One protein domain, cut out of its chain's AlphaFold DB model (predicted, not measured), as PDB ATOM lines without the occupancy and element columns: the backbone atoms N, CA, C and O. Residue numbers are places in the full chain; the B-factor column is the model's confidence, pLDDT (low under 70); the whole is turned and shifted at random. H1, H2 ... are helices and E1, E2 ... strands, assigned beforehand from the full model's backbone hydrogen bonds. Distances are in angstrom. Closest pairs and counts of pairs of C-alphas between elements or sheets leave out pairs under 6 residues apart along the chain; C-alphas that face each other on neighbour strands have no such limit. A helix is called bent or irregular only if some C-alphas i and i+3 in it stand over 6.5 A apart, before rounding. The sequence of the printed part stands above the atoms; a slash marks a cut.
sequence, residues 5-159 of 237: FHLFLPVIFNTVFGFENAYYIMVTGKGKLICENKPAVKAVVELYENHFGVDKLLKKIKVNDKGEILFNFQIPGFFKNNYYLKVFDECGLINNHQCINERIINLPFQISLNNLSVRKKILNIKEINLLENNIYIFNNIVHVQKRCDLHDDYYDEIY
ATOM      1  N   PHE A   5      23.586  17.339 -39.382       52.94
ATOM      2  CA  PHE A   5      24.150  17.994 -38.193       52.94
ATOM      3  C   PHE A   5      23.520  17.487 -36.880       52.94
ATOM      4  O   PHE A   5      24.219  17.294 -35.893       52.94
ATOM      5  N   HIS A   6      22.227  17.145 -36.892       52.88
ATOM      6  CA  HIS A   6      21.543  16.549 -35.736       52.88
ATOM      7  C   HIS A   6      21.958  15.100 -35.433       52.88
ATOM      8  O   HIS A   6      21.849  14.679 -34.287       52.88
ATOM      9  N   LEU A   7      22.461  14.348 -36.421       51.69
ATOM     10  CA  LEU A   7      23.011  12.999 -36.211       51.69
ATOM     11  C   LEU A   7      24.402  13.050 -35.575       51.69
ATOM     12  O   LEU A   7      24.769  12.151 -34.824       51.69
ATOM     13  N   PHE A   8      25.156  14.119 -35.837       52.03
ATOM     14  CA  PHE A   8      26.494  14.302 -35.286       52.03
ATOM     15  C   PHE A   8      26.516  15.110 -33.992       52.03
ATOM     16  O   PHE A   8      27.488  14.997 -33.264       52.03
ATOM     17  N   LEU A   9      25.474  15.872 -33.647       57.00
ATOM     18  CA  LEU A   9      25.446  16.642 -32.398       57.00
ATOM     19  C   LEU A   9      25.665  15.778 -31.140       57.00
ATOM     20  O   LEU A   9      26.496  16.161 -30.320       57.00
ATOM     21  N   PRO A  10      25.012  14.604 -30.986       53.94
ATOM     22  CA  PRO A  10      25.245  13.720 -29.846       53.94
ATOM     23  C   PRO A  10      26.661  13.144 -29.860       53.94
ATOM     24  O   PRO A  10      27.292  13.054 -28.815       53.94
ATOM     25  N   VAL A  11      27.179  12.803 -31.045       55.28
ATOM     26  CA  VAL A  11      28.529  12.251 -31.225       55.28
ATOM     27  C   VAL A  11      29.586  13.300 -30.892       55.28
ATOM     28  O   VAL A  11      30.472  13.013 -30.104       55.28
ATOM     29  N   ILE A  12      29.450  14.525 -31.407       56.62
ATOM     30  CA  ILE A  12      30.353  15.655 -31.160       56.62
ATOM     31  C   ILE A  12      30.324  16.034 -29.679       56.62
ATOM     32  O   ILE A  12      31.387  16.197 -29.088       56.62
ATOM     33  N   PHE A  13      29.147  16.114 -29.048       52.19
ATOM     34  CA  PHE A  13      29.054  16.351 -27.604       52.19
ATOM     35  C   PHE A  13      29.743  15.246 -26.796       52.19
ATOM     36  O   PHE A  13      30.466  15.543 -25.847       52.19
ATOM     37  N   ASN A  14      29.567  13.986 -27.193       46.91
ATOM     38  CA  ASN A  14      30.166  12.849 -26.508       46.91
ATOM     39  C   ASN A  14      31.694  12.797 -26.712       46.91
ATOM     40  O   ASN A  14      32.432  12.556 -25.767       46.91
ATOM     41  N   THR A  15      32.200  13.124 -27.907       50.78
ATOM     42  CA  THR A  15      33.644  13.139 -28.207       50.78
ATOM     43  C   THR A  15      34.375  14.371 -27.675       50.78
ATOM     44  O   THR A  15      35.530  14.259 -27.284       50.78
ATOM     45  N   VAL A  16      33.738  15.549 -27.668       52.97
ATOM     46  CA  VAL A  16      34.364  16.810 -27.224       52.97
ATOM     47  C   VAL A  16      34.317  16.945 -25.704       52.97
ATOM     48  O   VAL A  16      35.251  17.478 -25.113       52.97
ATOM     49  N   PHE A  17      33.257  16.446 -25.065       55.03
ATOM     50  CA  PHE A  17      33.067  16.582 -23.620       55.03
ATOM     51  C   PHE A  17      33.139  15.257 -22.842       55.03
ATOM     52  O   PHE A  17      33.084  15.282 -21.617       55.03
ATOM     53  N   GLY A  18      33.285  14.109 -23.514       38.16
ATOM     54  CA  GLY A  18      33.512  12.808 -22.866       38.16
ATOM     55  C   GLY A  18      32.329  12.273 -22.050       38.16
ATOM     56  O   GLY A  18      32.525  11.453 -21.154       38.16
ATOM     57  N   PHE A  19      31.105  12.749 -22.293       44.81
ATOM     58  CA  PHE A  19      29.932  12.359 -21.510       44.81
ATOM     59  C   PHE A  19      29.188  11.184 -22.153       44.81
ATOM     60  O   PHE A  19      28.164  11.376 -22.806       44.81
ATOM     61  N   GLU A  20      29.651   9.957 -21.897       41.59
ATOM     62  CA  GLU A  20      28.978   8.732 -22.371       41.59
ATOM     63  C   GLU A  20      27.563   8.550 -21.800       41.59
ATOM     64  O   GLU A  20      26.785   7.753 -22.315       41.59
ATOM     65  N   ASN A  21      27.191   9.304 -20.765       48.31
ATOM     66  CA  ASN A  21      25.849   9.324 -20.206       48.31
ATOM     67  C   ASN A  21      25.515  10.738 -19.730       48.31
ATOM     68  O   ASN A  21      26.307  11.357 -19.016       48.31
ATOM     69  N   ALA A  22      24.330  11.244 -20.086       54.84
ATOM     70  CA  ALA A  22      23.796  12.454 -19.470       54.84
ATOM     71  C   ALA A  22      23.875  12.300 -17.942       54.84
ATOM     72  O   ALA A  22      23.407  11.310 -17.379       54.84
ATOM     73  N   TYR A  23      24.542  13.236 -17.267       69.56
ATOM     74  CA  TYR A  23      24.742  13.148 -15.827       69.56
ATOM     75  C   TYR A  23      23.396  13.354 -15.132       69.56
ATOM     76  O   TYR A  23      22.842  14.450 -15.196       69.56
ATOM     77  N   TYR A  24      22.847  12.318 -14.497       76.75
ATOM     78  CA  TYR A  24      21.593  12.419 -13.751       76.75
ATOM     79  C   TYR A  24      21.864  12.564 -12.258       76.75
ATOM     80  O   TYR A  24      22.664  11.829 -11.675       76.75
ATOM     81  N   ILE A  25      21.147  13.485 -11.623       79.88
ATOM     82  CA  ILE A  25      21.121  13.624 -10.170       79.88
ATOM     83  C   ILE A  25      19.830  12.968  -9.680       79.88
ATOM     84  O   ILE A  25      18.730  13.336 -10.093       79.88
ATOM     85  N   MET A  26      19.962  11.988  -8.790       85.88
ATOM     86  CA  MET A  26      18.818  11.417  -8.087       85.88
ATOM     87  C   MET A  26      18.350  12.401  -7.027       85.88
ATOM     88  O   MET A  26      19.133  12.821  -6.175       85.88
ATOM     89  N   VAL A  27      17.066  12.720  -7.027       87.94
ATOM     90  CA  VAL A  27      16.464  13.550  -5.994       87.94
ATOM     91  C   VAL A  27      15.478  12.729  -5.191       87.94
ATOM     92  O   VAL A  27      14.645  12.038  -5.771       87.94
ATOM     93  N   THR A  28      15.541  12.856  -3.869       91.12
ATOM     94  CA  THR A  28      14.533  12.338  -2.942       91.12
ATOM     95  C   THR A  28      13.925  13.501  -2.172       91.12
ATOM     96  O   THR A  28      14.638  14.214  -1.470       91.12
ATOM     97  N   GLY A  29      12.618  13.701  -2.294       91.38
ATOM     98  CA  GLY A  29      11.865  14.715  -1.566       91.38
ATOM     99  C   GLY A  29      10.990  14.096  -0.485       91.38
ATOM    100  O   GLY A  29      10.352  13.073  -0.723       91.38
ATOM    101  N   LYS A  30      10.949  14.726   0.691       93.94
ATOM    102  CA  LYS A  30      10.006  14.399   1.767       93.94
ATOM    103  C   LYS A  30       9.337  15.653   2.323       93.94
ATOM    104  O   LYS A  30       9.968  16.708   2.381       93.94
ATOM    105  N   GLY A  31       8.092  15.523   2.757       92.69
ATOM    106  CA  GLY A  31       7.320  16.601   3.377       92.69
ATOM    107  C   GLY A  31       6.076  16.067   4.076       92.69
ATOM    108  O   GLY A  31       5.807  14.867   4.025       92.69
ATOM    109  N   LYS A  32       5.323  16.956   4.724       93.94
ATOM    110  CA  LYS A  32       4.066  16.620   5.402       93.94
ATOM    111  C   LYS A  32       3.012  17.682   5.113       93.94
ATOM    112  O   LYS A  32       3.297  18.865   5.238       93.94
ATOM    113  N   LEU A  33       1.818  17.262   4.727       93.44
ATOM    114  CA  LEU A  33       0.674  18.116   4.449       93.44
ATOM    115  C   LEU A  33      -0.300  18.066   5.625       93.44
ATOM    116  O   LEU A  33      -0.709  16.982   6.059       93.44
ATOM    117  N   ILE A  34      -0.690  19.235   6.126       93.12
ATOM    118  CA  ILE A  34      -1.672  19.368   7.203       93.12
ATOM    119  C   ILE A  34      -2.807  20.310   6.798       93.12
ATOM    120  O   ILE A  34      -2.614  21.246   6.027       93.12
ATOM    121  N   CYS A  35      -3.993  20.053   7.334       90.06
ATOM    122  CA  CYS A  35      -5.192  20.869   7.199       90.06
ATOM    123  C   CYS A  35      -5.899  20.912   8.559       90.06
ATOM    124  O   CYS A  35      -6.202  19.854   9.103       90.06
ATOM    125  N   GLU A  36      -6.140  22.095   9.136       85.25
ATOM    126  CA  GLU A  36      -6.822  22.243  10.442       85.25
ATOM    127  C   GLU A  36      -6.233  21.340  11.548       85.25
ATOM    128  O   GLU A  36      -6.954  20.676  12.294       85.25
ATOM    129  N   ASN A  37      -4.898  21.275  11.631       86.38
ATOM    130  CA  ASN A  37      -4.129  20.409  12.544       86.38
ATOM    131  C   ASN A  37      -4.284  18.895  12.321       86.38
ATOM    132  O   ASN A  37      -3.752  18.096  13.093       86.38
ATOM    133  N   LYS A  38      -4.972  18.476  11.257       91.94
ATOM    134  CA  LYS A  38      -5.106  17.076  10.855       91.94
ATOM    135  C   LYS A  38      -4.236  16.779   9.633       91.94
ATOM    136  O   LYS A  38      -4.018  17.656   8.799       91.94
ATOM    137  N   PRO A  39      -3.745  15.541   9.485       93.00
ATOM    138  CA  PRO A  39      -3.123  15.093   8.247       93.00
ATOM    139  C   PRO A  39      -4.033  15.274   7.025       93.00
ATOM    140  O   PRO A  39      -5.182  14.832   7.035       93.00
ATOM    141  N   ALA A  40      -3.517  15.872   5.952       91.56
ATOM    142  CA  ALA A  40      -4.266  16.063   4.707       91.56
ATOM    143  C   ALA A  40      -4.234  14.799   3.825       91.56
ATOM    144  O   ALA A  40      -3.723  14.811   2.709       91.56
ATOM    145  N   VAL A  41      -4.772  13.688   4.332       90.00
ATOM    146  CA  VAL A  41      -4.699  12.353   3.692       90.00
ATOM    147  C   VAL A  41      -5.420  12.265   2.344       90.00
ATOM    148  O   VAL A  41      -5.082  11.432   1.513       90.00
ATOM    149  N   LYS A  42      -6.407  13.138   2.121       86.38
ATOM    150  CA  LYS A  42      -7.146  13.256   0.857       86.38
ATOM    151  C   LYS A  42      -6.509  14.261  -0.105       86.38
ATOM    152  O   LYS A  42      -7.138  14.645  -1.079       86.38
ATOM    153  N   ALA A  43      -5.315  14.774   0.169       89.81
ATOM    154  CA  ALA A  43      -4.651  15.630  -0.802       89.81
ATOM    155  C   ALA A  43      -4.081  14.776  -1.942       89.81
ATOM    156  O   ALA A  43      -3.546  13.688  -1.719       89.81
ATOM    157  N   VAL A  44      -4.161  15.290  -3.163       91.12
ATOM    158  CA  VAL A  44      -3.496  14.705  -4.324       91.12
ATOM    159  C   VAL A  44      -2.286  15.545  -4.650       91.12
ATOM    160  O   VAL A  44      -2.393  16.758  -4.794       91.12
ATOM    161  N   VAL A  45      -1.126  14.911  -4.775       94.12
ATOM    162  CA  VAL A  45       0.119  15.623  -5.048       94.12
ATOM    163  C   VAL A  45       0.697  15.157  -6.367       94.12
ATOM    164  O   VAL A  45       0.808  13.964  -6.628       94.12
ATOM    165  N   GLU A  46       1.113  16.100  -7.194       94.81
ATOM    166  CA  GLU A  46       1.715  15.836  -8.489       94.81
ATOM    167  C   GLU A  46       3.013  16.606  -8.647       94.81
ATOM    168  O   GLU A  46       3.083  17.796  -8.361       94.81
ATOM    169  N   LEU A  47       4.052  15.926  -9.113       94.19
ATOM    170  CA  LEU A  47       5.350  16.512  -9.400       94.19
ATOM    171  C   LEU A  47       5.443  16.862 -10.879       94.19
ATOM    172  O   LEU A  47       5.304  15.981 -11.729       94.19
ATOM    173  N   TYR A  48       5.765  18.119 -11.158       91.94
ATOM    174  CA  TYR A  48       5.931  18.648 -12.502       91.94
ATOM    175  C   TYR A  48       7.348  19.149 -12.756       91.94
ATOM    176  O   TYR A  48       8.072  19.575 -11.854       91.94
ATOM    177  N   GLU A  49       7.701  19.120 -14.033       89.94
ATOM    178  CA  GLU A  49       8.837  19.804 -14.627       89.94
ATOM    179  C   GLU A  49       8.307  20.826 -15.632       89.94
ATOM    180  O   GLU A  49       7.565  20.463 -16.541       89.94
ATOM    181  N   ASN A  50       8.696  22.091 -15.485       83.94
ATOM    182  CA  ASN A  50       8.496  23.096 -16.518       83.94
ATOM    183  C   ASN A  50       9.792  23.283 -17.301       83.94
ATOM    184  O   ASN A  50      10.843  23.612 -16.736       83.94
ATOM    185  N   HIS A  51       9.683  23.099 -18.612       78.88
ATOM    186  CA  HIS A  51      10.757  23.341 -19.556       78.88
ATOM    187  C   HIS A  51      10.204  24.162 -20.723       78.88
ATOM    188  O   HIS A  51       9.284  23.730 -21.415       78.88
ATOM    189  N   PHE A  52      10.742  25.371 -20.909       77.50
ATOM    190  CA  PHE A  52      10.294  26.332 -21.928       77.50
ATOM    191  C   PHE A  52       8.780  26.620 -21.914       77.50
ATOM    192  O   PHE A  52       8.156  26.748 -22.963       77.50
ATOM    193  N   GLY A  53       8.178  26.717 -20.724       76.75
ATOM    194  CA  GLY A  53       6.753  27.031 -20.580       76.75
ATOM    195  C   GLY A  53       5.819  25.841 -20.797       76.75
ATOM    196  O   GLY A  53       4.609  26.004 -20.675       76.75
ATOM    197  N   VAL A  54       6.356  24.649 -21.073       77.50
ATOM    198  CA  VAL A  54       5.575  23.415 -21.154       77.50
ATOM    199  C   VAL A  54       5.703  22.657 -19.842       77.50
ATOM    200  O   VAL A  54       6.804  22.285 -19.431       77.50
ATOM    201  N   ASP A  55       4.560  22.420 -19.202       86.12
ATOM    202  CA  ASP A  55       4.460  21.604 -18.000       86.12
ATOM    203  C   ASP A  55       4.398  20.120 -18.360       86.12
ATOM    204  O   ASP A  55       3.544  19.673 -19.128       86.12
ATOM    205  N   LYS A  56       5.293  19.336 -17.761       89.12
ATOM    206  CA  LYS A  56       5.344  17.883 -17.888       89.12
ATOM    207  C   LYS A  56       5.123  17.238 -16.529       89.12
ATOM    208  O   LYS A  56       5.913  17.440 -15.606       89.12
ATOM    209  N   LEU A  57       4.079  16.420 -16.421       91.06
ATOM    210  CA  LEU A  57       3.853  15.583 -15.246       91.06
ATOM    211  C   LEU A  57       4.951  14.514 -15.168       91.06
ATOM    212  O   LEU A  57       5.125  13.718 -16.091       91.06
ATOM    213  N   LEU A  58       5.682  14.490 -14.057       90.75
ATOM    214  CA  LEU A  58       6.696  13.475 -13.777       90.75
ATOM    215  C   LEU A  58       6.127  12.321 -12.958       90.75
ATOM    216  O   LEU A  58       6.437  11.161 -13.228       90.75
ATOM    217  N   LYS A  59       5.350  12.632 -11.913       93.25
ATOM    218  CA  LYS A  59       4.882  11.623 -10.957       93.25
ATOM    219  C   LYS A  59       3.664  12.098 -10.172       93.25
ATOM    220  O   LYS A  59       3.685  13.198  -9.632       93.25
ATOM    221  N   LYS A  60       2.660  11.232 -10.020       93.62
ATOM    222  CA  LYS A  60       1.625  11.373  -8.984       93.62
ATOM    223  C   LYS A  60       2.155  10.785  -7.669       93.62
ATOM    224  O   LYS A  60       2.739   9.702  -7.657       93.62
ATOM    225  N   ILE A  61       2.012  11.516  -6.573       93.81
ATOM    226  CA  ILE A  61       2.577  11.205  -5.259       93.81
ATOM    227  C   ILE A  61       1.424  10.890  -4.308       93.81
ATOM    228  O   ILE A  61       0.549  11.721  -4.076       93.81
ATOM    229  N   LYS A  62       1.446   9.678  -3.744       90.06
ATOM    230  CA  LYS A  62       0.472   9.238  -2.742       90.06
ATOM    231  C   LYS A  62       0.794   9.892  -1.399       90.06
ATOM    232  O   LYS A  62       1.935   9.826  -0.938       90.06
ATOM    233  N   VAL A  63      -0.215  10.499  -0.788       92.75
ATOM    234  CA  VAL A  63      -0.157  10.984   0.592       92.75
ATOM    235  C   VAL A  63      -0.530   9.824   1.508       92.75
ATOM    236  O   VAL A  63      -1.505   9.123   1.245       92.75
ATOM    237  N   ASN A  64       0.267   9.568   2.542       92.62
ATOM    238  CA  ASN A  64      -0.034   8.495   3.492       92.62
ATOM    239  C   ASN A  64      -1.034   8.945   4.574       92.62
ATOM    240  O   ASN A  64      -1.374  10.122   4.681       92.62
ATOM    241  N   ASP A  65      -1.433   8.017   5.445       93.56
ATOM    242  CA  ASP A  65      -2.391   8.270   6.536       93.56
ATOM    243  C   ASP A  65      -1.909   9.315   7.564       93.56
ATOM    244  O   ASP A  65      -2.691   9.844   8.352       93.56
ATOM    245  N   LYS A  66      -0.609   9.637   7.560       94.31
ATOM    246  CA  LYS A  66       0.013  10.674   8.399       94.31
ATOM    247  C   LYS A  66       0.160  12.016   7.677       94.31
ATOM    248  O   LYS A  66       0.683  12.965   8.266       94.31
ATOM    249  N   GLY A  67      -0.317  12.121   6.435       92.12
ATOM    250  CA  GLY A  67      -0.200  13.324   5.613       92.12
ATOM    251  C   GLY A  67       1.192  13.487   5.007       92.12
ATOM    252  O   GLY A  67       1.513  14.540   4.467       92.12
ATOM    253  N   GLU A  68       2.062  12.488   5.123       95.62
ATOM    254  CA  GLU A  68       3.433  12.558   4.635       95.62
ATOM    255  C   GLU A  68       3.489  12.225   3.146       95.62
ATOM    256  O   GLU A  68       2.793  11.337   2.648       95.62
ATOM    257  N   ILE A  69       4.380  12.928   2.454       94.75
ATOM    258  CA  ILE A  69       4.721  12.686   1.059       94.75
ATOM    259  C   ILE A  69       6.184  12.284   0.954       94.75
ATOM    260  O   ILE A  69       7.066  12.890   1.568       94.75
ATOM    261  N   LEU A  70       6.442  11.269   0.137       94.31
ATOM    262  CA  LEU A  70       7.779  10.815  -0.212       94.31
ATOM    263  C   LEU A  70       7.833  10.592  -1.717       94.31
ATOM    264  O   LEU A  70       7.011   9.873  -2.284       94.31
ATOM    265  N   PHE A  71       8.818  11.190  -2.371       93.19
ATOM    266  CA  PHE A  71       8.984  11.049  -3.807       93.19
ATOM    267  C   PHE A  71      10.447  11.035  -4.206       93.19
ATOM    268  O   PHE A  71      11.329  11.516  -3.498       93.19
ATOM    269  N   ASN A  72      10.694  10.459  -5.372       92.06
ATOM    270  CA  ASN A  72      12.004  10.365  -5.972       92.06
ATOM    271  C   ASN A  72      11.901  10.552  -7.483       92.06
ATOM    272  O   ASN A  72      10.929  10.115  -8.100       92.06
ATOM    273  N   PHE A  73      12.896  11.211  -8.063       89.69
ATOM    274  CA  PHE A  73      12.981  11.434  -9.501       89.69
ATOM    275  C   PHE A  73      14.418  11.745  -9.925       89.69
ATOM    276  O   PHE A  73      15.302  11.929  -9.086       89.69
ATOM    277  N   GLN A  74      14.650  11.755 -11.234       86.00
ATOM    278  CA  GLN A  74      15.941  12.057 -11.841       86.00
ATOM    279  C   GLN A  74      15.880  13.412 -12.526       86.00
ATOM    280  O   GLN A  74      14.912  13.700 -13.227       86.00
ATOM    281  N   ILE A  75      16.926  14.213 -12.340       83.44
ATOM    282  CA  ILE A  75      17.097  15.487 -13.042       83.44
ATOM    283  C   ILE A  75      18.374  15.448 -13.881       83.44
ATOM    284  O   ILE A  75      19.388  14.923 -13.405       83.44
ATOM    285  N   PRO A  76      18.364  15.986 -15.110       76.25
ATOM    286  CA  PRO A  76      19.587  16.173 -15.873       76.25
ATOM    287  C   PRO A  76      20.454  17.244 -15.194       76.25
ATOM    288  O   PRO A  76      19.987  18.333 -14.877       76.25
ATOM    289  N   GLY A  77      21.736  16.955 -14.980       66.12
ATOM    290  CA  GLY A  77      22.667  17.831 -14.259       66.12
ATOM    291  C   GLY A  77      23.047  19.117 -15.001       66.12
ATOM    292  O   GLY A  77      23.620  20.014 -14.392       66.12
ATOM    293  N   PHE A  78      22.726  19.218 -16.294       63.97
ATOM    294  CA  PHE A  78      23.156  20.322 -17.158       63.97
ATOM    295  C   PHE A  78      22.045  21.320 -17.508       63.97
ATOM    296  O   PHE A  78      22.352  22.443 -17.904       63.97
ATOM    297  N   PHE A  79      20.769  20.947 -17.361       66.19
ATOM    298  CA  PHE A  79      19.646  21.804 -17.745       66.19
ATOM    299  C   PHE A  79      18.980  22.422 -16.520       66.19
ATOM    300  O   PHE A  79      18.638  21.740 -15.553       66.19
ATOM    301  N   LYS A  80      18.792  23.743 -16.569       68.06
ATOM    302  CA  LYS A  80      18.052  24.478 -15.546       68.06
ATOM    303  C   LYS A  80      16.558  24.315 -15.809       68.06
ATOM    304  O   LYS A  80      15.965  25.113 -16.528       68.06
ATOM    305  N   ASN A  81      15.973  23.296 -15.195       76.81
ATOM    306  CA  ASN A  81      14.536  23.056 -15.241       76.81
ATOM    307  C   ASN A  81      13.892  23.504 -13.926       76.81
ATOM    308  O   ASN A  81      14.504  23.417 -12.856       76.81
ATOM    309  N   ASN A  82      12.658  23.998 -14.009       84.88
ATOM    310  CA  ASN A  82      11.887  24.374 -12.830       84.88
ATOM    311  C   ASN A  82      11.033  23.181 -12.412       84.88
ATOM    312  O   ASN A  82      10.206  22.709 -13.189       84.88
ATOM    313  N   TYR A  83      11.216  22.710 -11.184       88.44
ATOM    314  CA  TYR A  83      10.413  21.626 -10.630       88.44
ATOM    315  C   TYR A  83       9.506  22.163  -9.538       88.44
ATOM    316  O   TYR A  83       9.930  22.962  -8.699       88.44
ATOM    317  N   TYR A  84       8.268  21.699  -9.526       90.38
ATOM    318  CA  TYR A  84       7.277  22.137  -8.557       90.38
ATOM    319  C   TYR A  84       6.257  21.032  -8.294       90.38
ATOM    320  O   TYR A  84       6.115  20.092  -9.078       90.38
ATOM    321  N   LEU A  85       5.567  21.132  -7.163       92.12
ATOM    322  CA  LEU A  85       4.446  20.268  -6.829       92.12
ATOM    323  C   LEU A  85       3.140  21.010  -7.091       92.12
ATOM    324  O   LEU A  85       3.012  22.166  -6.695       92.12
ATOM    325  N   LYS A  86       2.170  20.335  -7.698       92.06
ATOM    326  CA  LYS A  86       0.763  20.717  -7.623       92.06
ATOM    327  C   LYS A  86       0.102  19.903  -6.525       92.06
ATOM    328  O   LYS A  86       0.215  18.679  -6.523       92.06
ATOM    329  N   VAL A  87      -0.541  20.573  -5.583       91.69
ATOM    330  CA  VAL A  87      -1.315  19.945  -4.512       91.69
ATOM    331  C   VAL A  87      -2.775  20.286  -4.733       91.69
ATOM    332  O   VAL A  87      -3.114  21.461  -4.843       91.69
ATOM    333  N   PHE A  88      -3.612  19.262  -4.803       90.06
ATOM    334  CA  PHE A  88      -5.055  19.386  -4.892       90.06
ATOM    335  C   PHE A  88      -5.676  18.954  -3.568       90.06
ATOM    336  O   PHE A  88      -5.419  17.841  -3.104       90.06
ATOM    337  N   ASP A  89      -6.452  19.830  -2.938       89.38
ATOM    338  CA  ASP A  89      -7.039  19.577  -1.621       89.38
ATOM    339  C   ASP A  89      -8.406  20.234  -1.441       89.38
ATOM    340  O   ASP A  89      -8.751  21.192  -2.119       89.38
ATOM    341  N   GLU A  90      -9.166  19.753  -0.465       86.69
ATOM    342  CA  GLU A  90     -10.451  20.337  -0.066       86.69
ATOM    343  C   GLU A  90     -10.328  21.203   1.203       86.69
ATOM    344  O   GLU A  90     -11.321  21.550   1.841       86.69
ATOM    345  N   CYS A  91      -9.103  21.541   1.621       86.44
ATOM    346  CA  CYS A  91      -8.866  22.207   2.897       86.44
ATOM    347  C   CYS A  91      -9.463  23.621   2.919       86.44
ATOM    348  O   CYS A  91      -9.275  24.400   1.985       86.44
ATOM    349  N   GLY A  92     -10.174  23.975   3.993       80.00
ATOM    350  CA  GLY A  92     -10.794  25.296   4.145       80.00
ATOM    351  C   GLY A  92     -12.008  25.552   3.237       80.00
ATOM    352  O   GLY A  92     -12.546  26.659   3.235       80.00
ATOM    353  N   LEU A  93     -12.480  24.555   2.480       78.81
ATOM    354  CA  LEU A  93     -13.695  24.658   1.669       78.81
ATOM    355  C   LEU A  93     -14.925  24.278   2.501       78.81
ATOM    356  O   LEU A  93     -15.488  23.193   2.376       78.81
ATOM    357  N   ILE A  94     -15.364  25.195   3.360       62.88
ATOM    358  CA  ILE A  94     -16.597  25.027   4.134       62.88
ATOM    359  C   ILE A  94     -17.786  25.187   3.162       62.88
ATOM    360  O   ILE A  94     -17.969  26.252   2.579       62.88
ATOM    361  N   ASN A  95     -18.574  24.120   2.978       59.84
ATOM    362  CA  ASN A  95     -19.826  24.041   2.193       59.84
ATOM    363  C   ASN A  95     -19.732  23.917   0.656       59.84
ATOM    364  O   ASN A  95     -20.772  23.916   0.000       59.84
ATOM    365  N   ASN A  96     -18.545  23.737   0.068       60.72
ATOM    366  CA  ASN A  96     -18.395  23.532  -1.383       60.72
ATOM    367  C   ASN A  96     -17.797  22.153  -1.706       60.72
ATOM    368  O   ASN A  96     -16.658  22.067  -2.162       60.72
ATOM    369  N   HIS A  97     -18.596  21.092  -1.555       63.44
ATOM    370  CA  HIS A  97     -18.283  19.715  -1.995       63.44
ATOM    371  C   HIS A  97     -18.205  19.554  -3.526       63.44
ATOM    372  O   HIS A  97     -18.591  18.531  -4.057       63.44
ATOM    373  N   GLN A  98     -17.842  20.602  -4.259       71.94
ATOM    374  CA  GLN A  98     -17.700  20.609  -5.719       71.94
ATOM    375  C   GLN A  98     -16.437  21.346  -6.152       71.94
ATOM    376  O   GLN A  98     -16.203  21.551  -7.338       71.94
ATOM    377  N   CYS A  99     -15.631  21.804  -5.197       78.69
ATOM    378  CA  CYS A  99     -14.432  22.560  -5.484       78.69
ATOM    379  C   CYS A  99     -13.241  21.909  -4.801       78.69
ATOM    380  O   CYS A  99     -13.361  21.355  -3.714       78.69
ATOM    381  N   ILE A 100     -12.092  22.045  -5.441       84.88
ATOM    382  CA  ILE A 100     -10.786  21.692  -4.908       84.88
ATOM    383  C   ILE A 100      -9.887  22.926  -5.007       84.88
ATOM    384  O   ILE A 100     -10.052  23.771  -5.888       84.88
ATOM    385  N   ASN A 101      -8.939  23.064  -4.099       85.25
ATOM    386  CA  ASN A 101      -7.871  24.044  -4.197       85.25
ATOM    387  C   ASN A 101      -6.713  23.417  -4.962       85.25
ATOM    388  O   ASN A 101      -6.264  22.342  -4.594       85.25
ATOM    389  N   GLU A 102      -6.214  24.096  -5.987       87.00
ATOM    390  CA  GLU A 102      -4.938  23.811  -6.637       87.00
ATOM    391  C   GLU A 102      -3.865  24.713  -6.018       87.00
ATOM    392  O   GLU A 102      -4.026  25.935  -5.955       87.00
ATOM    393  N   ARG A 103      -2.759  24.123  -5.561       87.12
ATOM    394  CA  ARG A 103      -1.632  24.846  -4.959       87.12
ATOM    395  C   ARG A 103      -0.329  24.501  -5.646       87.12
ATOM    396  O   ARG A 103      -0.012  23.325  -5.790       87.12
ATOM    397  N   ILE A 104       0.457  25.509  -6.010       87.50
ATOM    398  CA  ILE A 104       1.735  25.330  -6.710       87.50
ATOM    399  C   ILE A 104       2.898  25.611  -5.760       87.50
ATOM    400  O   ILE A 104       3.106  26.744  -5.331       87.50
ATOM    401  N   ILE A 105       3.685  24.579  -5.461       87.00
ATOM    402  CA  ILE A 105       4.828  24.626  -4.547       87.00
ATOM    403  C   ILE A 105       6.124  24.478  -5.337       87.00
ATOM    404  O   ILE A 105       6.496  23.379  -5.747       87.00
ATOM    405  N   ASN A 106       6.849  25.580  -5.509       85.88
ATOM    406  CA  ASN A 106       8.142  25.568  -6.187       85.88
ATOM    407  C   ASN A 106       9.208  24.873  -5.335       85.88
ATOM    408  O   ASN A 106       9.431  25.226  -4.174       85.88
ATOM    409  N   LEU A 107       9.904  23.901  -5.922       84.50
ATOM    410  CA  LEU A 107      10.976  23.188  -5.243       84.50
ATOM    411  C   LEU A 107      12.302  23.947  -5.427       84.50
ATOM    412  O   LEU A 107      12.628  24.348  -6.548       84.50
ATOM    413  N   PRO A 108      13.105  24.140  -4.364       72.25
ATOM    414  CA  PRO A 108      14.343  24.912  -4.429       72.25
ATOM    415  C   PRO A 108      15.464  24.108  -5.110       72.25
ATOM    416  O   PRO A 108      16.395  23.592  -4.480       72.25
ATOM    417  N   PHE A 109      15.394  23.995  -6.434       70.31
ATOM    418  CA  PHE A 109      16.455  23.411  -7.244       70.31
ATOM    419  C   PHE A 109      17.402  24.482  -7.752       70.31
ATOM    420  O   PHE A 109      17.259  25.027  -8.838       70.31
ATOM    421  N   GLN A 110      18.436  24.738  -6.961       60.06
ATOM    422  CA  GLN A 110      19.676  25.295  -7.482       60.06
ATOM    423  C   GLN A 110      20.640  24.128  -7.716       60.06
ATOM    424  O   GLN A 110      21.032  23.436  -6.768       60.06
ATOM    425  N   ILE A 111      20.946  23.854  -8.984       56.53
ATOM    426  CA  ILE A 111      22.074  23.010  -9.381       56.53
ATOM    427  C   ILE A 111      23.218  23.985  -9.654       56.53
ATOM    428  O   ILE A 111      23.175  24.729 -10.630       56.53
ATOM    429  N   SER A 112      24.198  24.054  -8.755       52.81
ATOM    430  CA  SER A 112      25.452  24.749  -9.046       52.81
ATOM    431  C   SER A 112      26.403  23.768  -9.727       52.81
ATOM    432  O   SER A 112      26.454  22.596  -9.351       52.81
ATOM    433  N   LEU A 113      27.179  24.239 -10.708       52.81
ATOM    434  CA  LEU A 113      28.185  23.425 -11.410       52.81
ATOM    435  C   LEU A 113      29.200  22.790 -10.436       52.81
ATOM    436  O   LEU A 113      29.692  21.693 -10.670       52.81
ATOM    437  N   ASN A 114      29.427  23.421  -9.282       50.75
ATOM    438  CA  ASN A 114      30.318  22.920  -8.231       50.75
ATOM    439  C   ASN A 114      29.742  21.712  -7.462       50.75
ATOM    440  O   ASN A 114      30.482  21.012  -6.778       50.75
ATOM    441  N   ASN A 115      28.436  21.446  -7.576       50.59
ATOM    442  CA  ASN A 115      27.747  20.330  -6.922       50.59
ATOM    443  C   ASN A 115      27.539  19.123  -7.850       50.59
ATOM    444  O   ASN A 115      26.871  18.164  -7.459       50.59
ATOM    445  N   LEU A 116      28.122  19.132  -9.055       55.19
ATOM    446  CA  LEU A 116      28.007  18.024 -10.006       55.19
ATOM    447  C   LEU A 116      28.586  16.711  -9.456       55.19
ATOM    448  O   LEU A 116      28.110  15.649  -9.825       55.19
ATOM    449  N   SER A 117      29.519  16.729  -8.502       57.09
ATOM    450  CA  SER A 117      30.024  15.498  -7.862       57.09
ATOM    451  C   SER A 117      28.966  14.750  -7.034       57.09
ATOM    452  O   SER A 117      29.118  13.561  -6.751       57.09
ATOM    453  N   VAL A 118      27.869  15.412  -6.650       62.78
ATOM    454  CA  VAL A 118      26.832  14.835  -5.790       62.78
ATOM    455  C   VAL A 118      25.724  14.209  -6.642       62.78
ATOM    456  O   VAL A 118      24.847  14.888  -7.167       62.78
ATOM    457  N   ARG A 119      25.720  12.875  -6.728       70.19
ATOM    458  CA  ARG A 119      24.704  12.103  -7.477       70.19
ATOM    459  C   ARG A 119      23.344  11.992  -6.778       70.19
ATOM    460  O   ARG A 119      22.411  11.445  -7.361       70.19
ATOM    461  N   LYS A 120      23.227  12.449  -5.526       80.25
ATOM    462  CA  LYS A 120      22.012  12.327  -4.705       80.25
ATOM    463  C   LYS A 120      21.711  13.619  -3.951       80.25
ATOM    464  O   LYS A 120      22.518  14.052  -3.137       80.25
ATOM    465  N   LYS A 121      20.524  14.189  -4.153       83.06
ATOM    466  CA  LYS A 121      20.034  15.368  -3.429       83.06
ATOM    467  C   LYS A 121      18.805  15.001  -2.605       83.06
ATOM    468  O   LYS A 121      17.879  14.377  -3.114       83.06
ATOM    469  N   ILE A 122      18.790  15.399  -1.338       84.75
ATOM    470  CA  ILE A 122      17.633  15.212  -0.457       84.75
ATOM    471  C   ILE A 122      16.968  16.570  -0.256       84.75
ATOM    472  O   ILE A 122      17.619  17.528   0.155       84.75
ATOM    473  N   LEU A 123      15.672  16.648  -0.542       86.31
ATOM    474  CA  LEU A 123      14.840  17.809  -0.269       86.31
ATOM    475  C   LEU A 123      13.924  17.518   0.914       86.31
ATOM    476  O   LEU A 123      13.197  16.526   0.926       86.31
ATOM    477  N   ASN A 124      13.941  18.407   1.902       86.69
ATOM    478  CA  ASN A 124      13.011  18.364   3.020       86.69
ATOM    479  C   ASN A 124      12.090  19.579   2.947       86.69
ATOM    480  O   ASN A 124      12.481  20.664   3.367       86.69
ATOM    481  N   ILE A 125      10.888  19.376   2.415       83.81
ATOM    482  CA  ILE A 125       9.860  20.404   2.198       83.81
ATOM    483  C   ILE A 125       9.229  20.849   3.530       83.81
ATOM    484  O   ILE A 125       8.544  21.862   3.577       83.81
ATOM    485  N   LYS A 126       9.544  20.152   4.635       87.62
ATOM    486  CA  LYS A 126       8.960  20.361   5.964       87.62
ATOM    487  C   LYS A 126       7.433  20.181   5.934       87.62
ATOM    488  O   LYS A 126       6.901  19.470   5.078       87.62
ATOM    489  N   GLU A 127       6.768  20.720   6.947       88.62
ATOM    490  CA  GLU A 127       5.319  20.714   7.074       88.62
ATOM    491  C   GLU A 127       4.712  21.873   6.276       88.62
ATOM    492  O   GLU A 127       5.240  22.983   6.282       88.62
ATOM    493  N   ILE A 128       3.620  21.586   5.575       87.62
ATOM    494  CA  ILE A 128       2.895  22.505   4.709       87.62
ATOM    495  C   ILE A 128       1.468  22.599   5.234       87.62
ATOM    496  O   ILE A 128       0.723  21.616   5.192       87.62
ATOM    497  N   ASN A 129       1.092  23.784   5.710       87.69
ATOM    498  CA  ASN A 129      -0.259  24.060   6.169       87.69
ATOM    499  C   ASN A 129      -1.150  24.511   5.010       87.69
ATOM    500  O   ASN A 129      -0.991  25.605   4.481       87.69
ATOM    501  N   LEU A 130      -2.103  23.663   4.628       86.56
ATOM    502  CA  LEU A 130      -3.020  23.917   3.520       86.56
ATOM    503  C   LEU A 130      -4.125  24.925   3.876       86.56
ATOM    504  O   LEU A 130      -4.828  25.385   2.988       86.56
ATOM    505  N   LEU A 131      -4.293  25.325   5.138       81.38
ATOM    506  CA  LEU A 131      -5.229  26.409   5.469       81.38
ATOM    507  C   LEU A 131      -4.741  27.783   5.008       81.38
ATOM    508  O   LEU A 131      -5.543  28.685   4.780       81.38
ATOM    509  N   GLU A 132      -3.429  27.972   4.919       67.06
ATOM    510  CA  GLU A 132      -2.861  29.278   4.626       67.06
ATOM    511  C   GLU A 132      -3.022  29.587   3.131       67.06
ATOM    512  O   GLU A 132      -2.590  28.828   2.262       67.06
ATOM    513  N   ASN A 133      -3.659  30.720   2.817       56.50
ATOM    514  CA  ASN A 133      -3.833  31.183   1.432       56.50
ATOM    515  C   ASN A 133      -2.495  31.547   0.769       56.50
ATOM    516  O   ASN A 133      -2.380  31.483  -0.450       56.50
ATOM    517  N   ASN A 134      -1.484  31.888   1.574       49.16
ATOM    518  CA  ASN A 134      -0.110  32.125   1.148       49.16
ATOM    519  C   ASN A 134       0.799  31.176   1.926       49.16
ATOM    520  O   ASN A 134       1.250  31.499   3.022       49.16
ATOM    521  N   ILE A 135       1.054  29.995   1.375       56.28
ATOM    522  CA  ILE A 135       2.000  29.066   1.985       56.28
ATOM    523  C   ILE A 135       3.409  29.546   1.609       56.28
ATOM    524  O   ILE A 135       3.732  29.691   0.430       56.28
ATOM    525  N   TYR A 136       4.257  29.816   2.599       49.81
ATOM    526  CA  TYR A 136       5.646  30.207   2.361       49.81
ATOM    527  C   TYR A 136       6.551  28.990   2.490       49.81
ATOM    528  O   TYR A 136       6.797  28.496   3.590       49.81
ATOM    529  N   ILE A 137       7.091  28.518   1.368       55.81
ATOM    530  CA  ILE A 137       8.066  27.426   1.368       55.81
ATOM    531  C   ILE A 137       9.343  27.954   0.715       55.81
ATOM    532  O   ILE A 137       9.358  28.316  -0.458       55.81
ATOM    533  N   PHE A 138      10.420  28.043   1.503       47.34
ATOM    534  CA  PHE A 138      11.734  28.540   1.064       47.34
ATOM    535  C   PHE A 138      11.714  29.948   0.435       47.34
ATOM    536  O   PHE A 138      12.342  30.166  -0.597       47.34
ATOM    537  N   ASN A 139      11.000  30.903   1.044       47.53
ATOM    538  CA  ASN A 139      10.841  32.284   0.551       47.53
ATOM    539  C   ASN A 139      10.132  32.422  -0.813       47.53
ATOM    540  O   ASN A 139      10.104  33.518  -1.368       47.53
ATOM    541  N   ASN A 140       9.527  31.353  -1.335       50.97
ATOM    542  CA  ASN A 140       8.709  31.403  -2.543       50.97
ATOM    543  C   ASN A 140       7.220  31.395  -2.178       50.97
ATOM    544  O   ASN A 140       6.795  30.650  -1.292       50.97
ATOM    545  N   ILE A 141       6.442  32.225  -2.875       52.66
ATOM    546  CA  ILE A 141       4.983  32.299  -2.745       52.66
ATOM    547  C   ILE A 141       4.385  31.039  -3.375       52.66
ATOM    548  O   ILE A 141       4.627  30.758  -4.551       52.66
ATOM    549  N   VAL A 142       3.604  30.287  -2.601       58.75
ATOM    550  CA  VAL A 142       2.737  29.236  -3.137       58.75
ATOM    551  C   VAL A 142       1.500  29.893  -3.728       58.75
ATOM    552  O   VAL A 142       0.763  30.585  -3.031       58.75
ATOM    553  N   HIS A 143       1.282  29.685  -5.023       69.12
ATOM    554  CA  HIS A 143       0.069  30.148  -5.686       69.12
ATOM    555  C   HIS A 143      -1.087  29.211  -5.333       69.12
ATOM    556  O   HIS A 143      -0.941  28.001  -5.496       69.12
ATOM    557  N   VAL A 144      -2.207  29.762  -4.860       72.06
ATOM    558  CA  VAL A 144      -3.424  29.014  -4.519       72.06
ATOM    559  C   VAL A 144      -4.555  29.467  -5.435       72.06
ATOM    560  O   VAL A 144      -4.872  30.655  -5.495       72.06
ATOM    561  N   GLN A 145      -5.181  28.518  -6.126       79.31
ATOM    562  CA  GLN A 145      -6.318  28.754  -7.004       79.31
ATOM    563  C   GLN A 145      -7.454  27.786  -6.667       79.31
ATOM    564  O   GLN A 145      -7.282  26.572  -6.695       79.31
ATOM    565  N   LYS A 146      -8.649  28.312  -6.394       78.94
ATOM    566  CA  LYS A 146      -9.859  27.493  -6.233       78.94
ATOM    567  C   LYS A 146     -10.366  27.033  -7.607       78.94
ATOM    568  O   LYS A 146     -10.534  27.855  -8.507       78.94
ATOM    569  N   ARG A 147     -10.633  25.735  -7.755       76.06
ATOM    570  CA  ARG A 147     -11.063  25.061  -8.989       76.06
ATOM    571  C   ARG A 147     -12.322  24.239  -8.721       76.06
ATOM    572  O   ARG A 147     -12.271  23.245  -8.010       76.06
ATOM    573  N   CYS A 148     -13.460  24.659  -9.266       78.75
ATOM    574  CA  CYS A 148     -14.731  23.925  -9.136       78.75
ATOM    575  C   CYS A 148     -15.048  23.051 -10.362       78.75
ATOM    576  O   CYS A 148     -16.072  22.389 -10.417       78.75
ATOM    577  N   ASP A 149     -14.159  23.059 -11.353       74.88
ATOM    578  CA  ASP A 149     -14.263  22.331 -12.617       74.88
ATOM    579  C   ASP A 149     -13.555  20.964 -12.599       74.88
ATOM    580  O   ASP A 149     -13.571  20.257 -13.600       74.88
ATOM    581  N   LEU A 150     -12.895  20.607 -11.491       68.50
ATOM    582  CA  LEU A 150     -12.005  19.440 -11.398       68.50
ATOM    583  C   LEU A 150     -12.485  18.352 -10.422       68.50
ATOM    584  O   LEU A 150     -11.773  17.368 -10.232       68.50
ATOM    585  N   HIS A 151     -13.640  18.523  -9.769       59.94
ATOM    586  CA  HIS A 151     -14.001  17.708  -8.603       59.94
ATOM    587  C   HIS A 151     -14.222  16.220  -8.914       59.94
ATOM    588  O   HIS A 151     -13.662  15.377  -8.214       59.94
ATOM    589  N   ASP A 152     -14.961  15.901  -9.977       55.38
ATOM    590  CA  ASP A 152     -15.386  14.522 -10.259       55.38
ATOM    591  C   ASP A 152     -14.248  13.639 -10.814       55.38
ATOM    592  O   ASP A 152     -14.217  12.434 -10.590       55.38
ATOM    593  N   ASP A 153     -13.258  14.228 -11.490       56.81
ATOM    594  CA  ASP A 153     -12.236  13.457 -12.214       56.81
ATOM    595  C   ASP A 153     -11.006  13.096 -11.360       56.81
ATOM    596  O   ASP A 153     -10.279  12.155 -11.684       56.81
ATOM    597  N   TYR A 154     -10.714  13.847 -10.290       58.12
ATOM    598  CA  TYR A 154      -9.402  13.763  -9.626       58.12
ATOM    599  C   TYR A 154      -9.303  12.675  -8.558       58.12
ATOM    600  O   TYR A 154      -8.258  12.034  -8.409       58.12
ATOM    601  N   TYR A 155     -10.382  12.471  -7.805       55.19
ATOM    602  CA  TYR A 155     -10.393  11.533  -6.688       55.19
ATOM    603  C   TYR A 155     -10.639  10.093  -7.137       55.19
ATOM    604  O   TYR A 155     -10.004   9.175  -6.613       55.19
ATOM    605  N   ASP A 156     -11.449   9.892  -8.174       51.44
ATOM    606  CA  ASP A 156     -11.781   8.558  -8.675       51.44
ATOM    607  C   ASP A 156     -10.570   7.830  -9.284       51.44
ATOM    608  O   ASP A 156     -10.448   6.611  -9.157       51.44
ATOM    609  N   GLU A 157      -9.608   8.543  -9.883       49.72
ATOM    610  CA  GLU A 157      -8.428   7.905 -10.484       49.72
ATOM    611  C   GLU A 157      -7.439   7.318  -9.466       49.72
ATOM    612  O   GLU A 157      -6.722   6.373  -9.795       49.72
ATOM    613  N   ILE A 158      -7.387   7.842  -8.239       47.59
ATOM    614  CA  ILE A 158      -6.377   7.448  -7.239       47.59
ATOM    615  C   ILE A 158      -6.838   6.238  -6.431       47.59
ATOM    616  O   ILE A 158      -6.021   5.390  -6.074       47.59
ATOM    617  N   TYR A 159      -8.144   6.117  -6.193       43.41
ATOM    618  CA  TYR A 159      -8.720   4.958  -5.509       43.41
ATOM    619  C   TYR A 159      -8.857   3.722  -6.413       43.41
ATOM    620  O   TYR A 159      -9.010   2.610  -5.906       43.41
TER     621      TYR A 159
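This is residues 5 to 159 of the 237 residues of the protein "Transthyretin-like family-containing protein" of Strongyloides ratti (UniProt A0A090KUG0). A twisted sandwich of two sheets, five strands (E3 E2 E5 E6 E8) facing three (E4 E1 E7) with the strands crossed at 35 degrees, makes the body; helix H1 extends the long axis beyond one end of it, and the short H2 lies beside the strands of the larger sheet. The printed part has 155 residues, with H1, E1 to E8 and H2 in that order along it, and its class is mixed, helices and strands. The sheet in the order E3 E2 E5 E6 E8 is antiparallel, and the sheet E4 E1 E7 is mixed. The whole is only just loose, close to compact, with a radius of gyration of the C-alphas of 18.4 A and spans of 62 by 29 by 28 A.

Begin at H1, residues 5 to 17, which is on neither sheet. Next comes E1, residues 24 to 35, the inner strand between E4, residues 68 to 76, and E7, residues 120 to 129. E1 is antiparallel to E4, with N 27 and O 73 2.8 A apart, and parallel to E7, with N 28 and O 121 2.9 A apart. E2, residues 44 to 51, and E3, residues 54 to 61, form a hairpin, with N 56 and O 49 2.8 A apart; E3 bends by 51 degrees at residue 58. Look from E3 to E4: their closest C-alphas, those of Ile 61 and Phe 71, are 6.6 A apart. E5, residues 82 to 89, is antiparallel to E2, with N 46 and O 86 2.8 A apart. E5 forms a hairpin with E6, residues 100 to 106, with N 87 and O 103 2.8 A apart. E8, residues 143 to 147, is antiparallel to E6, with N 102 and O 145 2.8 A apart. H2, residues 151 to 159, is on this sheet but over none of its strands, on a local plane fitted to only 6 of the sheet's C-alphas. Of the O i to N i+4 pairs, H1 has 7 of 9 and H2 0 of 5 within hydrogen-bond range; H2 has 1 of 6 O i to N i+3 pairs within range.

Find C-alpha 5 at (24.150, 17.994, -38.193); from there H1 runs 17.1 A. E1 starts at C-alpha 24, (21.593, 12.419, -13.751), and runs 35.0 A; E4 runs 26.4 A and E7 27.4 A. H2 ends at C-alpha 159, (-8.720, 4.958, -5.509). H1 and H2 are only just irregular: C-alphas 7 and 10, and 152 and 155, are 6.8 A apart.

The C-alphas of Thr 15 and Asn 95, the two farthest apart, are 62.5 A apart. The printed part has no cut, and the links E6 to E7 and E7 to E8 are long. In the printed part 58 residues have a pLDDT, the model's own confidence, under 70, among them residues 5 to 23 and 150 to 159.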